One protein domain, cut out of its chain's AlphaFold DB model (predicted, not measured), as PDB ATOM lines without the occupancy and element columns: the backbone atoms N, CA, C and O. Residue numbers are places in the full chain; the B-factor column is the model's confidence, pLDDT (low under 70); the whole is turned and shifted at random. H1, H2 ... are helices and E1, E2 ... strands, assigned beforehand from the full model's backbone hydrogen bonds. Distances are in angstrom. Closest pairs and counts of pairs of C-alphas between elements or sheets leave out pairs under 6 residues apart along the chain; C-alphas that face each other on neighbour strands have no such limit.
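This is residues 5 to 102 of the 102 residues of an uncharacterized protein of Comamonas sp. (UniProt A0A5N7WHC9). A twisted sheet of three strands, E2, E1 and E3, makes one end of an elongated body, and a cluster of three helices makes the other: H3 packs on the sheet with its residues 47 to 55, H2 reaches E3 with its residues 28 to 31, and H1 packs on H2 and H3, away from the sheet. The turn of the hairpin E1 and E2 lies at the far end from H1, and residues 78 to 95, a long stretch with no named element, lead from E2 to E3. The printed part has 98 residues, with named elements in the order H1, H2, H3, E1, E2, E3; the sheet runs E2, E1, E3, all antiparallel, and the class is mixed, helices and strands. The whole is compact, with a radius of gyration of the C-alphas of 13.3 A and spans of 37 by 24 by 23 A.

The inner strand of the sheet is E1, residues 61 to 67, 19.6 A from first to last C-alpha, beginning with C-alpha 61 at (-2.861, -16.508, -35.338). Its neighbours are E2, residues 72 to 77, 14.8 A, and E3, residues 96 to 101, 16.3 A, ending with C-alpha 101 at (-6.144, -19.345, -33.131). H3, residues 41 to 56, is the longest helix, 23.2 A. H2, residues 21 to 31, measures 15.1 A, and so does H1, residues 5 to 15, which begins with C-alpha 5 at (-19.549, -9.855, -33.629).

The sheet is only just strongly twisted, its C-alphas lying up to 4.4 A off its best plane. E1 and E3 are antiparallel at 150 degrees, with N 64 and O 98 at 2.9 A, within hydrogen-bond range. E2 and E1 are a hairpin, antiparallel at 151 degrees, with N 63 and O 77 at 2.8 A. Residues 35 to 36 pair antiparallel with residues 97 to 98 of E3. H3 and the sheet make two layers, a helix on one face of a sheet; the closest C-alphas of H3 and E1, those of Arg 51 and Leu 61, are 5.5 A apart. H2 only grazes the sheet, with the C-alphas of Val 31 and Val 99 closest at 6.6 A. H2 and H3 are close but not clearly touching, with the C-alphas of Phe 24 and Gln 53 closest at 8.0 A. H1 touches H2, with the C-alphas of Ala 5 and Phe 27 closest at 5.4 A, at a steep tilt of 63 degrees, opposite ways. H1 touches residues 45 to 49 of H3, about perpendicular at 88 degrees, with the C-alphas of Ile 13 and Phe 49 closest at 7.2 A. H1 is apart from the three strands. Every O i to N i+4 pair is within hydrogen-bond range in H1 and H2, and 11 of 12 in H3.

The C-alphas farthest apart, those of Gln 15 and Asn 70, are 39.6 A apart. The printed part has no cut, and the link from E2 to E3, 18 residues, is long. The mean pLDDT of the printed part is 76.0, with residue 5, residues 37 to 39 and residues 84 to 95 under 70.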
ATOM      1  N   ALA A   5     -20.948  -9.854 -34.049       68.88
ATOM      2  CA  ALA A   5     -19.549  -9.855 -33.629       68.88
ATOM      3  C   ALA A   5     -18.605  -9.406 -34.759       68.88
ATOM      4  O   ALA A   5     -17.735  -8.567 -34.532       68.88
ATOM      5  N   TYR A   6     -18.824  -9.889 -35.985       74.69
ATOM      6  CA  TYR A   6     -18.047  -9.502 -37.166       74.69
ATOM      7  C   TYR A   6     -18.203  -8.006 -37.480       74.69
ATOM      8  O   TYR A   6     -17.215  -7.283 -37.619       74.69
ATOM      9  N   SER A   7     -19.441  -7.504 -37.488       78.88
ATOM     10  CA  SER A   7     -19.731  -6.080 -37.719       78.88
ATOM     11  C   SER A   7     -19.159  -5.167 -36.628       78.88
ATOM     12  O   SER A   7     -18.659  -4.078 -36.928       78.88
ATOM     13  N   ASN A   8     -19.188  -5.609 -35.368       78.81
ATOM     14  CA  ASN A   8     -18.624  -4.866 -34.240       78.81
ATOM     15  C   ASN A   8     -17.095  -4.787 -34.320       78.81
ATOM     16  O   ASN A   8     -16.518  -3.741 -34.032       78.81
ATOM     17  N   ILE A   9     -16.437  -5.859 -34.767       77.25
ATOM     18  CA  ILE A   9     -14.980  -5.904 -34.946       77.25
ATOM     19  C   ILE A   9     -14.553  -5.047 -36.131       77.25
ATOM     20  O   ILE A   9     -13.646  -4.234 -35.986       77.25
ATOM     21  N   LEU A  10     -15.255  -5.128 -37.263       80.06
ATOM     22  CA  LEU A  10     -15.036  -4.221 -38.392       80.06
ATOM     23  C   LEU A  10     -15.195  -2.750 -37.989       80.06
ATOM     24  O   LEU A  10     -14.406  -1.903 -38.409       80.06
ATOM     25  N   SER A  11     -16.193  -2.442 -37.163       82.81
ATOM     26  CA  SER A  11     -16.393  -1.089 -36.637       82.81
ATOM     27  C   SER A  11     -15.252  -0.674 -35.708       82.81
ATOM     28  O   SER A  11     -14.728   0.428 -35.854       82.81
ATOM     29  N   ALA A  12     -14.804  -1.562 -34.817       79.81
ATOM     30  CA  ALA A  12     -13.680  -1.297 -33.924       79.81
ATOM     31  C   ALA A  12     -12.353  -1.109 -34.679       79.81
ATOM     32  O   ALA A  12     -11.588  -0.213 -34.334       79.81
ATOM     33  N   ILE A  13     -12.107  -1.888 -35.739       79.94
ATOM     34  CA  ILE A  13     -10.963  -1.720 -36.646       79.94
ATOM     35  C   ILE A  13     -11.015  -0.335 -37.300       79.94
ATOM     36  O   ILE A  13     -10.035   0.404 -37.249       79.94
ATOM     37  N   LYS A  14     -12.166   0.044 -37.872       80.94
ATOM     38  CA  LYS A  14     -12.348   1.343 -38.544       80.94
ATOM     39  C   LYS A  14     -12.195   2.533 -37.598       80.94
ATOM     40  O   LYS A  14     -11.703   3.576 -38.013       80.94
ATOM     41  N   GLN A  15     -12.622   2.383 -36.348       81.50
ATOM     42  CA  GLN A  15     -12.583   3.437 -35.329       81.50
ATOM     43  C   GLN A  15     -11.303   3.411 -34.480       81.50
ATOM     44  O   GLN A  15     -11.125   4.275 -33.626       81.50
ATOM     45  N   ASN A  16     -10.411   2.439 -34.707       73.75
ATOM     46  CA  ASN A  16      -9.232   2.180 -33.879       73.75
ATOM     47  C   ASN A  16      -9.566   2.054 -32.374       73.75
ATOM     48  O   ASN A  16      -8.801   2.476 -31.504       73.75
ATOM     49  N   SER A  17     -10.736   1.488 -32.076       76.62
ATOM     50  CA  SER A  17     -11.284   1.397 -30.723       76.62
ATOM     51  C   SER A  17     -10.749   0.167 -29.981       76.62
ATOM     52  O   SER A  17     -10.542  -0.891 -30.589       76.62
ATOM     53  N   PRO A  18     -10.556   0.252 -28.653       74.25
ATOM     54  CA  PRO A  18     -10.250  -0.919 -27.846       74.25
ATOM     55  C   PRO A  18     -11.432  -1.895 -27.863       74.25
ATOM     56  O   PRO A  18     -12.583  -1.507 -27.680       74.25
ATOM     57  N   ILE A  19     -11.137  -3.177 -28.057       80.88
ATOM     58  CA  ILE A  19     -12.110  -4.267 -27.950       80.88
ATOM     59  C   ILE A  19     -11.919  -5.033 -26.648       80.88
ATOM     60  O   ILE A  19     -10.796  -5.269 -26.200       80.88
ATOM     61  N   THR A  20     -13.035  -5.437 -26.046       83.69
ATOM     62  CA  THR A  20     -13.033  -6.274 -24.847       83.69
ATOM     63  C   THR A  20     -12.617  -7.705 -25.188       83.69
ATOM     64  O   THR A  20     -12.800  -8.176 -26.313       83.69
ATOM     65  N   LYS A  21     -12.087  -8.425 -24.193       81.69
ATOM     66  CA  LYS A  21     -11.731  -9.847 -24.332       81.69
ATOM     67  C   LYS A  21     -12.933 -10.701 -24.745       81.69
ATOM     68  O   LYS A  21     -12.784 -11.615 -25.544       81.69
ATOM     69  N   GLU A  22     -14.116 -10.390 -24.223       83.19
ATOM     70  CA  GLU A  22     -15.358 -11.091 -24.554       83.19
ATOM     71  C   GLU A  22     -15.734 -10.920 -26.030       83.19
ATOM     72  O   GLU A  22     -15.945 -11.908 -26.731       83.19
ATOM     73  N   LEU A  23     -15.736  -9.681 -26.532       81.75
ATOM     74  CA  LEU A  23     -16.038  -9.407 -27.934       81.75
ATOM     75  C   LEU A  23     -15.000 -10.051 -28.863       81.75
ATOM     76  O   LEU A  23     -15.361 -10.589 -29.908       81.75
ATOM     77  N   PHE A  24     -13.728 -10.038 -28.456       83.19
ATOM     78  CA  PHE A  24     -12.664 -10.726 -29.177       83.19
ATOM     79  C   PHE A  24     -12.895 -12.239 -29.215       83.19
ATOM     80  O   PHE A  24     -12.884 -12.817 -30.290       83.19
ATOM     81  N   ASN A  25     -13.185 -12.879 -28.082       82.75
ATOM     82  CA  ASN A  25     -13.456 -14.315 -28.024       82.75
ATOM     83  C   ASN A  25     -14.678 -14.715 -28.868       82.75
ATOM     84  O   ASN A  25     -14.626 -15.720 -29.571       82.75
ATOM     85  N   ASN A  26     -15.749 -13.915 -28.854       82.00
ATOM     86  CA  ASN A  26     -16.938 -14.147 -29.685       82.00
ATOM     87  C   ASN A  26     -16.615 -14.056 -31.182       82.00
ATOM     88  O   ASN A  26     -17.142 -14.816 -31.996       82.00
ATOM     89  N   PHE A  27     -15.724 -13.136 -31.545       81.38
ATOM     90  CA  PHE A  27     -15.228 -13.023 -32.906       81.38
ATOM     91  C   PHE A  27     -14.350 -14.213 -33.292       81.38
ATOM     92  O   PHE A  27     -14.548 -14.782 -34.357       81.38
ATOM     93  N   ILE A  28     -13.447 -14.648 -32.411       81.69
ATOM     94  CA  ILE A  28     -12.634 -15.852 -32.622       81.69
ATOM     95  C   ILE A  28     -13.522 -17.067 -32.853       81.69
ATOM     96  O   ILE A  28     -13.305 -17.788 -33.814       81.69
ATOM     97  N   ALA A  29     -14.541 -17.271 -32.020       80.25
ATOM     98  CA  ALA A  29     -15.478 -18.379 -32.182       80.25
ATOM     99  C   ALA A  29     -16.200 -18.351 -33.540       80.25
ATOM    100  O   ALA A  29     -16.568 -19.399 -34.055       80.25
ATOM    101  N   THR A  30     -16.383 -17.158 -34.114       79.88
ATOM    102  CA  THR A  30     -16.943 -16.979 -35.456       79.88
ATOM    103  C   THR A  30     -15.940 -17.289 -36.563       79.88
ATOM    104  O   THR A  30     -16.334 -17.883 -37.553       79.88
ATOM    105  N   VAL A  31     -14.686 -16.839 -36.448       78.50
ATOM    106  CA  VAL A  31     -13.715 -16.903 -37.561       78.50
ATOM    107  C   VAL A  31     -12.780 -18.108 -37.505       78.50
ATOM    108  O   VAL A  31     -12.130 -18.429 -38.492       78.50
ATOM    109  N   ASN A  32     -12.661 -18.768 -36.357       82.12
ATOM    110  CA  ASN A  32     -11.798 -19.929 -36.191       82.12
ATOM    111  C   ASN A  32     -12.387 -21.121 -36.954       82.12
ATOM    112  O   ASN A  32     -13.479 -21.580 -36.633       82.12
ATOM    113  N   GLY A  33     -11.653 -21.630 -37.941       76.00
ATOM    114  CA  GLY A  33     -12.142 -22.655 -38.865       76.00
ATOM    115  C   GLY A  33     -12.758 -22.099 -40.154       76.00
ATOM    116  O   GLY A  33     -13.029 -22.877 -41.065       76.00
ATOM    117  N   GLU A  34     -12.935 -20.779 -40.274       78.75
ATOM    118  CA  GLU A  34     -13.458 -20.175 -41.501       78.75
ATOM    119  C   GLU A  34     -12.403 -20.175 -42.609       78.75
ATOM    120  O   GLU A  34     -11.216 -19.909 -42.382       78.75
ATOM    121  N   SER A  35     -12.864 -20.472 -43.825       71.88
ATOM    122  CA  SER A  35     -12.035 -20.511 -45.027       71.88
ATOM    123  C   SER A  35     -12.004 -19.149 -45.710       71.88
ATOM    124  O   SER A  35     -13.033 -18.610 -46.115       71.88
ATOM    125  N   ILE A  36     -10.802 -18.614 -45.895       70.38
ATOM    126  CA  ILE A  36     -10.538 -17.396 -46.651       70.38
ATOM    127  C   ILE A  36     -10.090 -17.802 -48.054       70.38
ATOM    128  O   ILE A  36      -8.987 -18.320 -48.253       70.38
ATOM    129  N   PHE A  37     -10.965 -17.567 -49.030       62.47
ATOM    130  CA  PHE A  37     -10.692 -17.818 -50.449       62.47
ATOM    131  C   PHE A  37      -9.990 -16.635 -51.124       62.47
ATOM    132  O   PHE A  37      -9.212 -16.830 -52.054       62.47
ATOM    133  N   GLU A  38     -10.230 -15.411 -50.642       65.62
ATOM    134  CA  GLU A  38      -9.631 -14.193 -51.186       65.62
ATOM    135  C   GLU A  38      -9.181 -13.244 -50.076       65.62
ATOM    136  O   GLU A  38      -9.973 -12.792 -49.253       65.62
ATOM    137  N   LEU A  39      -7.900 -12.880 -50.095       68.88
ATOM    138  CA  LEU A  39      -7.311 -11.925 -49.159       68.88
ATOM    139  C   LEU A  39      -7.398 -10.510 -49.723       68.88
ATOM    140  O   LEU A  39      -6.417  -9.928 -50.186       68.88
ATOM    141  N   ASN A  40      -8.607  -9.959 -49.709       73.56
ATOM    142  CA  ASN A  40      -8.801  -8.548 -50.010       73.56
ATOM    143  C   ASN A  40      -8.282  -7.659 -48.857       73.56
ATOM    144  O   ASN A  40      -7.893  -8.130 -47.787       73.56
ATOM    145  N   GLN A  41      -8.282  -6.341 -49.064       76.75
ATOM    146  CA  GLN A  41      -7.771  -5.388 -48.074       76.75
ATOM    147  C   GLN A  41      -8.496  -5.473 -46.717       76.75
ATOM    148  O   GLN A  41      -7.860  -5.285 -45.681       76.75
ATOM    149  N   THR A  42      -9.796  -5.782 -46.711       78.00
ATOM    150  CA  THR A  42     -10.591  -5.956 -45.486       78.00
ATOM    151  C   THR A  42     -10.158  -7.204 -44.724       78.00
ATOM    152  O   THR A  42      -9.905  -7.121 -43.525       78.00
ATOM    153  N   GLU A  43      -9.994  -8.335 -45.414       76.25
ATOM    154  CA  GLU A  43      -9.510  -9.584 -44.810       76.25
ATOM    155  C   GLU A  43      -8.109  -9.410 -44.216       76.25
ATOM    156  O   GLU A  43      -7.852  -9.803 -43.080       76.25
ATOM    157  N   ILE A  44      -7.211  -8.715 -44.921       80.44
ATOM    158  CA  ILE A  44      -5.872  -8.400 -44.401       80.44
ATOM    159  C   ILE A  44      -5.961  -7.570 -43.112       80.44
ATOM    160  O   ILE A  44      -5.245  -7.845 -42.149       80.44
ATOM    161  N   GLN A  45      -6.843  -6.566 -43.065       81.06
ATOM    162  CA  GLN A  45      -7.053  -5.757 -41.860       81.06
ATOM    163  C   GLN A  45      -7.594  -6.588 -40.695       81.06
ATOM    164  O   GLN A  45      -7.149  -6.408 -39.560       81.06
ATOM    165  N   ILE A  46      -8.519  -7.508 -40.967       81.06
ATOM    166  CA  ILE A  46      -9.067  -8.428 -39.972       81.06
ATOM    167  C   ILE A  46      -7.970  -9.344 -39.426       81.06
ATOM    168  O   ILE A  46      -7.803  -9.440 -38.211       81.06
ATOM    169  N   LEU A  47      -7.184  -9.977 -40.295       82.44
ATOM    170  CA  LEU A  47      -6.097 -10.862 -39.880       82.44
ATOM    171  C   LEU A  47      -5.033 -10.118 -39.067       82.44
ATOM    172  O   LEU A  47      -4.575 -10.618 -38.039       82.44
ATOM    173  N   GLU A  48      -4.674  -8.897 -39.467       84.06
ATOM    174  CA  GLU A  48      -3.757  -8.056 -38.693       84.06
ATOM    175  C   GLU A  48      -4.315  -7.688 -37.324       84.06
ATOM    176  O   GLU A  48      -3.596  -7.704 -36.318       84.06
ATOM    177  N   PHE A  49      -5.604  -7.376 -37.268       84.06
ATOM    178  CA  PHE A  49      -6.282  -7.089 -36.022       84.06
ATOM    179  C   PHE A  49      -6.272  -8.306 -35.092       84.06
ATOM    180  O   PHE A  49      -5.874  -8.178 -33.932       84.06
ATOM    181  N   ILE A  50      -6.613  -9.491 -35.606       82.81
ATOM    182  CA  ILE A  50      -6.533 -10.756 -34.869       82.81
ATOM    183  C   ILE A  50      -5.113 -10.992 -34.359       82.81
ATOM    184  O   ILE A  50      -4.926 -11.284 -33.182       82.81
ATOM    185  N   ARG A  51      -4.098 -10.831 -35.215       85.38
ATOM    186  CA  ARG A  51      -2.687 -11.023 -34.852       85.38
ATOM    187  C   ARG A  51      -2.258 -10.080 -33.727       85.38
ATOM    188  O   ARG A  51      -1.576 -10.497 -32.792       85.38
ATOM    189  N   SER A  52      -2.646  -8.810 -33.815       84.31
ATOM    190  CA  SER A  52      -2.294  -7.774 -32.842       84.31
ATOM    191  C   SER A  52      -2.991  -7.981 -31.496       84.31
ATOM    192  O   SER A  52      -2.353  -7.936 -30.443       84.31
ATOM    193  N   GLN A  53      -4.297  -8.244 -31.517       83.62
ATOM    194  CA  GLN A  53      -5.106  -8.391 -30.307       83.62
ATOM    195  C   GLN A  53      -4.905  -9.767 -29.671       83.62
ATOM    196  O   GLN A  53      -4.783  -9.858 -28.454       83.62
ATOM    197  N   GLY A  54      -4.738 -10.816 -30.480       81.56
ATOM    198  CA  GLY A  54      -4.406 -12.165 -30.028       81.56
ATOM    199  C   GLY A  54      -3.159 -12.182 -29.152       81.56
ATOM    200  O   GLY A  54      -3.199 -12.733 -28.056       81.56
ATOM    201  N   ARG A  55      -2.101 -11.451 -29.533       79.69
ATOM    202  CA  ARG A  55      -0.886 -11.310 -28.707       79.69
ATOM    203  C   ARG A  55      -1.159 -10.766 -27.305       79.69
ATOM    204  O   ARG A  55      -0.514 -11.212 -26.364       79.69
ATOM    205  N   LYS A  56      -2.112  -9.841 -27.147       82.44
ATOM    206  CA  LYS A  56      -2.498  -9.309 -25.825       82.44
ATOM    207  C   LYS A  56      -3.180 -10.360 -24.951       82.44
ATOM    208  O   LYS A  56      -3.157 -10.246 -23.731       82.44
ATOM    209  N   PHE A  57      -3.780 -11.369 -25.574       80.62
ATOM    210  CA  PHE A  57      -4.479 -12.468 -24.914       80.62
ATOM    211  C   PHE A  57      -3.703 -13.792 -24.967       80.62
ATOM    212  O   PHE A  57      -4.282 -14.835 -24.680       80.62
ATOM    213  N   SER A  58      -2.410 -13.756 -25.312       83.19
ATOM    214  CA  SER A  58      -1.548 -14.936 -25.488       83.19
ATOM    215  C   SER A  58      -2.023 -15.933 -26.555       83.19
ATOM    216  O   SER A  58      -1.611 -17.086 -26.529       83.19
ATOM    217  N   LEU A  59      -2.835 -15.475 -27.511       82.50
ATOM    218  CA  LEU A  59      -3.310 -16.245 -28.657       82.50
ATOM    219  C   LEU A  59      -2.454 -15.957 -29.894       82.50
ATOM    220  O   LEU A  59      -2.106 -14.807 -30.188       82.50
ATOM    221  N   LYS A  60      -2.132 -17.004 -30.649       83.50
ATOM    222  CA  LYS A  60      -1.356 -16.943 -31.886       83.50
ATOM    223  C   LYS A  60      -2.255 -17.228 -33.076       83.50
ATOM    224  O   LYS A  60      -2.884 -18.276 -33.143       83.50
ATOM    225  N   LEU A  61      -2.265 -16.293 -34.025       83.50
ATOM    226  CA  LEU A  61      -2.861 -16.508 -35.338       83.50
ATOM    227  C   LEU A  61      -2.013 -17.516 -36.120       83.50
ATOM    228  O   LEU A  61      -0.808 -17.318 -36.295       83.50
ATOM    229  N   GLU A  62      -2.667 -18.554 -36.610       85.38
ATOM    230  CA  GLU A  62      -2.178 -19.520 -37.577       85.38
ATOM    231  C   GLU A  62      -3.061 -19.433 -38.829       85.38
ATOM    232  O   GLU A  62      -4.284 -19.352 -38.745       85.38
ATOM    233  N   LEU A  63      -2.436 -19.430 -40.001       81.88
ATOM    234  CA  LEU A  63      -3.115 -19.603 -41.279       81.88
ATOM    235  C   LEU A  63      -2.759 -20.996 -41.779       81.88
ATOM    236  O   LEU A  63      -1.577 -21.316 -41.913       81.88
ATOM    237  N   ILE A  64      -3.756 -21.834 -42.020       83.12
ATOM    238  CA  ILE A  64      -3.552 -23.204 -42.485       83.12
ATOM    239  C   ILE A  64      -3.939 -23.258 -43.953       83.12
ATOM    240  O   ILE A  64      -5.079 -22.992 -44.303       83.12
ATOM    241  N   GLN A  65      -2.984 -23.563 -44.818       80.75
ATOM    242  CA  GLN A  65      -3.236 -23.809 -46.227       80.75
ATOM    243  C   GLN A  65      -3.647 -25.262 -46.405       80.75
ATOM    244  O   GLN A  65      -2.872 -26.169 -46.091       80.75
ATOM    245  N   GLU A  66      -4.841 -25.468 -46.942       82.38
ATOM    246  CA  GLU A  66      -5.430 -26.789 -47.115       82.38
ATOM    247  C   GLU A  66      -5.919 -27.002 -48.543       82.38
ATOM    248  O   GLU A  66      -6.290 -26.062 -49.259       82.38
ATOM    249  N   ASN A  67      -5.945 -28.265 -48.960       80.31
ATOM    250  CA  ASN A  67      -6.610 -28.667 -50.186       80.31
ATOM    251  C   ASN A  67      -8.131 -28.747 -49.948       80.31
ATOM    252  O   ASN A  67      -8.592 -29.601 -49.191       80.31
ATOM    253  N   PRO A  68      -8.942 -27.910 -50.619       75.00
ATOM    254  CA  PRO A  68     -10.379 -27.821 -50.379       75.00
ATOM    255  C   PRO A  68     -11.139 -29.089 -50.793       75.00
ATOM    256  O   PRO A  68     -12.287 -29.262 -50.402       75.00
ATOM    257  N   LYS A  69     -10.534 -29.984 -51.589       78.94
ATOM    258  CA  LYS A  69     -11.185 -31.230 -52.026       78.94
ATOM    259  C   LYS A  69     -11.131 -32.341 -50.980       78.94
ATOM    260  O   LYS A  69     -12.030 -33.175 -50.962       78.94
ATOM    261  N   ASN A  70     -10.068 -32.401 -50.180       81.81
ATOM    262  CA  ASN A  70      -9.811 -33.512 -49.255       81.81
ATOM    263  C   ASN A  70      -9.443 -33.063 -47.826       81.81
ATOM    264  O   ASN A  70      -9.268 -33.926 -46.971       81.81
ATOM    265  N   GLY A  71      -9.332 -31.757 -47.557       80.25
ATOM    266  CA  GLY A  71      -8.955 -31.208 -46.247       80.25
ATOM    267  C   GLY A  71      -7.494 -31.464 -45.870       80.25
ATOM    268  O   GLY A  71      -7.120 -31.351 -44.706       80.25
ATOM    269  N   GLU A  72      -6.657 -31.863 -46.829       84.88
ATOM    270  CA  GLU A  72      -5.252 -32.139 -46.561       84.88
ATOM    271  C   GLU A  72      -4.514 -30.840 -46.235       84.88
ATOM    272  O   GLU A  72      -4.479 -29.910 -47.048       84.88
ATOM    273  N   VAL A  73      -3.906 -30.793 -45.048       85.69
ATOM    274  CA  VAL A  73      -3.074 -29.673 -44.612       85.69
ATOM    275  C   VAL A  73      -1.763 -29.689 -45.385       85.69
ATOM    276  O   VAL A  73      -0.934 -30.579 -45.221       85.69
ATOM    277  N   ILE A  74      -1.561 -28.661 -46.201       82.31
ATOM    278  CA  ILE A  74      -0.356 -28.485 -47.013       82.31
ATOM    279  C   ILE A  74       0.706 -27.762 -46.197       82.31
ATOM    280  O   ILE A  74       1.882 -28.128 -46.212       82.31
ATOM    281  N   LYS A  75       0.303 -26.692 -45.501       80.50
ATOM    282  CA  LYS A  75       1.232 -25.845 -44.757       80.50
ATOM    283  C   LYS A  75       0.531 -25.038 -43.676       80.50
ATOM    284  O   LYS A  75      -0.555 -24.516 -43.889       80.50
ATOM    285  N   THR A  76       1.202 -24.854 -42.546       82.50
ATOM    286  CA  THR A  76       0.773 -23.933 -41.489       82.50
ATOM    287  C   THR A  76       1.716 -22.738 -41.434       82.50
ATOM    288  O   THR A  76       2.940 -22.888 -41.444       82.50
ATOM    289  N   PHE A  77       1.147 -21.539 -41.366       79.25
ATOM    290  CA  PHE A  77       1.864 -20.276 -41.289       79.25
ATOM    291  C   PHE A  77       1.519 -19.579 -39.979       79.25
ATOM    292  O   PHE A  77       0.355 -19.319 -39.698       79.25
ATOM    293  N   THR A  78       2.528 -19.207 -39.199       81.12
ATOM    294  CA  THR A  78       2.342 -18.354 -38.018       81.12
ATOM    295  C   THR A  78       2.940 -16.981 -38.325       81.12
ATOM    296  O   THR A  78       4.158 -16.814 -38.193       81.12
ATOM    297  N   PRO A  79       2.144 -15.992 -38.774       71.94
ATOM    298  CA  PRO A  79       2.658 -14.671 -39.119       71.94
ATOM    299  C   PRO A  79       3.277 -13.978 -37.896       71.94
ATOM    300  O   PRO A  79       2.601 -13.493 -36.984       71.94
ATOM    301  N   LYS A  80       4.613 -13.927 -37.873       70.06
ATOM    302  CA  LYS A  80       5.386 -13.163 -36.878       70.06
ATOM    303  C   LYS A  80       5.443 -11.678 -37.237       70.06
ATOM    304  O   LYS A  80       5.456 -10.828 -36.345       70.06
ATOM    305  N   GLU A  81       5.396 -11.381 -38.526       71.62
ATOM    306  CA  GLU A  81       5.463 -10.041 -39.102       71.62
ATOM    307  C   GLU A  81       4.076  -9.555 -39.537       71.62
ATOM    308  O   GLU A  81       3.074 -10.238 -39.312       71.62
ATOM    309  N   LYS A  82       4.010  -8.332 -40.067       74.00
ATOM    310  CA  LYS A  82       2.777  -7.726 -40.571       74.00
ATOM    311  C   LYS A  82       2.327  -8.462 -41.835       74.00
ATOM    312  O   LYS A  82       3.118  -8.628 -42.755       74.00
ATOM    313  N   ILE A  83       1.066  -8.856 -41.888       74.31
ATOM    314  CA  ILE A  83       0.437  -9.462 -43.055       74.31
ATOM    315  C   ILE A  83       0.240  -8.366 -44.105       74.31
ATOM    316  O   ILE A  83      -0.433  -7.362 -43.865       74.31
ATOM    317  N   THR A  84       0.867  -8.544 -45.264       66.94
ATOM    318  CA  THR A  84       0.703  -7.684 -46.441       66.94
ATOM    319  C   THR A  84       0.092  -8.485 -47.582       66.94
ATOM    320  O   THR A  84       0.151  -9.716 -47.590       66.94
ATOM    321  N   ALA A  85      -0.492  -7.789 -48.560       63.00
ATOM    322  CA  ALA A  85      -1.042  -8.428 -49.754       63.00
ATOM    323  C   ALA A  85       0.030  -9.231 -50.516       63.00
ATOM    324  O   ALA A  85      -0.251 -10.316 -51.018       63.00
ATOM    325  N   ASP A  86       1.273  -8.740 -50.520       57.97
ATOM    326  CA  ASP A  86       2.398  -9.376 -51.210       57.97
ATOM    327  C   ASP A  86       2.836 -10.690 -50.547       57.97
ATOM    328  O   ASP A  86       3.186 -11.644 -51.245       57.97
ATOM    329  N   LEU A  87       2.748 -10.768 -49.211       53.28
ATOM    330  CA  LEU A  87       3.069 -11.959 -48.407       53.28
ATOM    331  C   LEU A  87       2.160 -13.157 -48.726       53.28
ATOM    332  O   LEU A  87       2.513 -14.297 -48.424       53.28
ATOM    333  N   LEU A  88       0.999 -12.898 -49.328       55.94
ATOM    334  CA  LEU A  88      -0.024 -13.889 -49.643       55.94
ATOM    335  C   LEU A  88      -0.466 -13.787 -51.112       55.94
ATOM    336  O   LEU A  88      -1.630 -14.033 -51.420       55.94
ATOM    337  N   SER A  89       0.457 -13.425 -52.014       46.69
ATOM    338  CA  SER A  89       0.234 -13.368 -53.466       46.69
ATOM    339  C   SER A  89      -0.246 -14.719 -54.017       46.69
ATOM    340  O   SER A  89       0.543 -15.533 -54.486       46.69
ATOM    341  N   TYR A  90      -1.555 -14.958 -53.968       52.12
ATOM    342  CA  TYR A  90      -2.210 -16.182 -54.428       52.12
ATOM    343  C   TYR A  90      -3.409 -15.842 -55.310       52.12
ATOM    344  O   TYR A  90      -4.533 -16.283 -55.090       52.12
ATOM    345  N   LYS A  91      -3.171 -15.071 -56.374       40.09
ATOM    346  CA  LYS A  91      -4.045 -15.169 -57.545       40.09
ATOM    347  C   LYS A  91      -3.772 -16.546 -58.162       40.09
ATOM    348  O   LYS A  91      -2.668 -16.768 -58.641       40.09
ATOM    349  N   TYR A  92      -4.758 -17.447 -58.126       41.69
ATOM    350  CA  TYR A  92      -4.752 -18.798 -58.727       41.69
ATOM    351  C   TYR A  92      -4.113 -19.957 -57.936       41.69
ATOM    352  O   TYR A  92      -3.481 -20.823 -58.538       41.69
ATOM    353  N   CYS A  93      -4.314 -20.055 -56.618       50.31
ATOM    354  CA  CYS A  93      -4.052 -21.325 -55.920       50.31
ATOM    355  C   CYS A  93      -5.352 -22.113 -55.691       50.31
ATOM    356  O   CYS A  93      -6.320 -21.533 -55.211       50.31
ATOM    357  N   PRO A  94      -5.396 -23.431 -55.973       57.62
ATOM    358  CA  PRO A  94      -6.554 -24.286 -55.699       57.62
ATOM    359  C   PRO A  94      -6.699 -24.608 -54.202       57.62
ATOM    360  O   PRO A  94      -7.243 -25.649 -53.859       57.62
ATOM    361  N   TYR A  95      -6.159 -23.768 -53.318       65.19
ATOM    362  CA  TYR A  95      -5.993 -24.021 -51.891       65.19
ATOM    363  C   TYR A  95      -6.723 -22.948 -51.088       65.19
ATOM    364  O   TYR A  95      -6.721 -21.784 -51.486       65.19
ATOM    365  N   GLN A  96      -7.331 -23.337 -49.969       70.12
ATOM    366  CA  GLN A  96      -8.016 -22.420 -49.055       70.12
ATOM    367  C   GLN A  96      -7.155 -22.158 -47.820       70.12
ATOM    368  O   GLN A  96      -6.378 -23.027 -47.416       70.12
ATOM    369  N   PHE A  97      -7.294 -20.974 -47.223       72.56
ATOM    370  CA  PHE A  97      -6.655 -20.660 -45.948       72.56
ATOM    371  C   PHE A  97      -7.671 -20.724 -44.821       72.56
ATOM    372  O   PHE A  97      -8.643 -19.979 -44.835       72.56
ATOM    373  N   ILE A  98      -7.420 -21.562 -43.825       75.81
ATOM    374  CA  ILE A  98      -8.223 -21.621 -42.611       75.81
ATOM    375  C   ILE A  98      -7.570 -20.762 -41.536       75.81
ATOM    376  O   ILE A  98      -6.375 -20.895 -41.250       75.81
ATOM    377  N   VAL A  99      -8.361 -19.877 -40.936       78.56
ATOM    378  CA  VAL A  99      -7.940 -19.115 -39.759       78.56
ATOM    379  C   VAL A  99      -7.982 -20.029 -38.546       78.56
ATOM    380  O   VAL A  99      -9.026 -20.585 -38.214       78.56
ATOM    381  N   SER A 100      -6.852 -20.160 -37.856       80.38
ATOM    382  CA  SER A 100      -6.767 -20.874 -36.589       80.38
ATOM    383  C   SER A 100      -6.141 -20.000 -35.508       80.38
ATOM    384  O   SER A 100      -5.193 -19.258 -35.761       80.38
ATOM    385  N   LEU A 101      -6.684 -20.049 -34.293       78.88
ATOM    386  CA  LEU A 101      -6.144 -19.345 -33.131       78.88
ATOM    387  C   LEU A 101      -5.873 -20.326 -31.993       78.88
ATOM    388  O   LEU A 101      -6.784 -21.037 -31.565       78.88
ATOM    389  N   LYS A 102      -4.627 -20.344 -31.506       75.81
ATOM    390  CA  LYS A 102      -4.149 -21.224 -30.425       75.81
ATOM    391  C   LYS A 102      -3.457 -20.462 -29.307       75.81
ATOM    392  O   LYS A 102      -2.785 -19.450 -29.612       75.81
TER     393      LYS A 102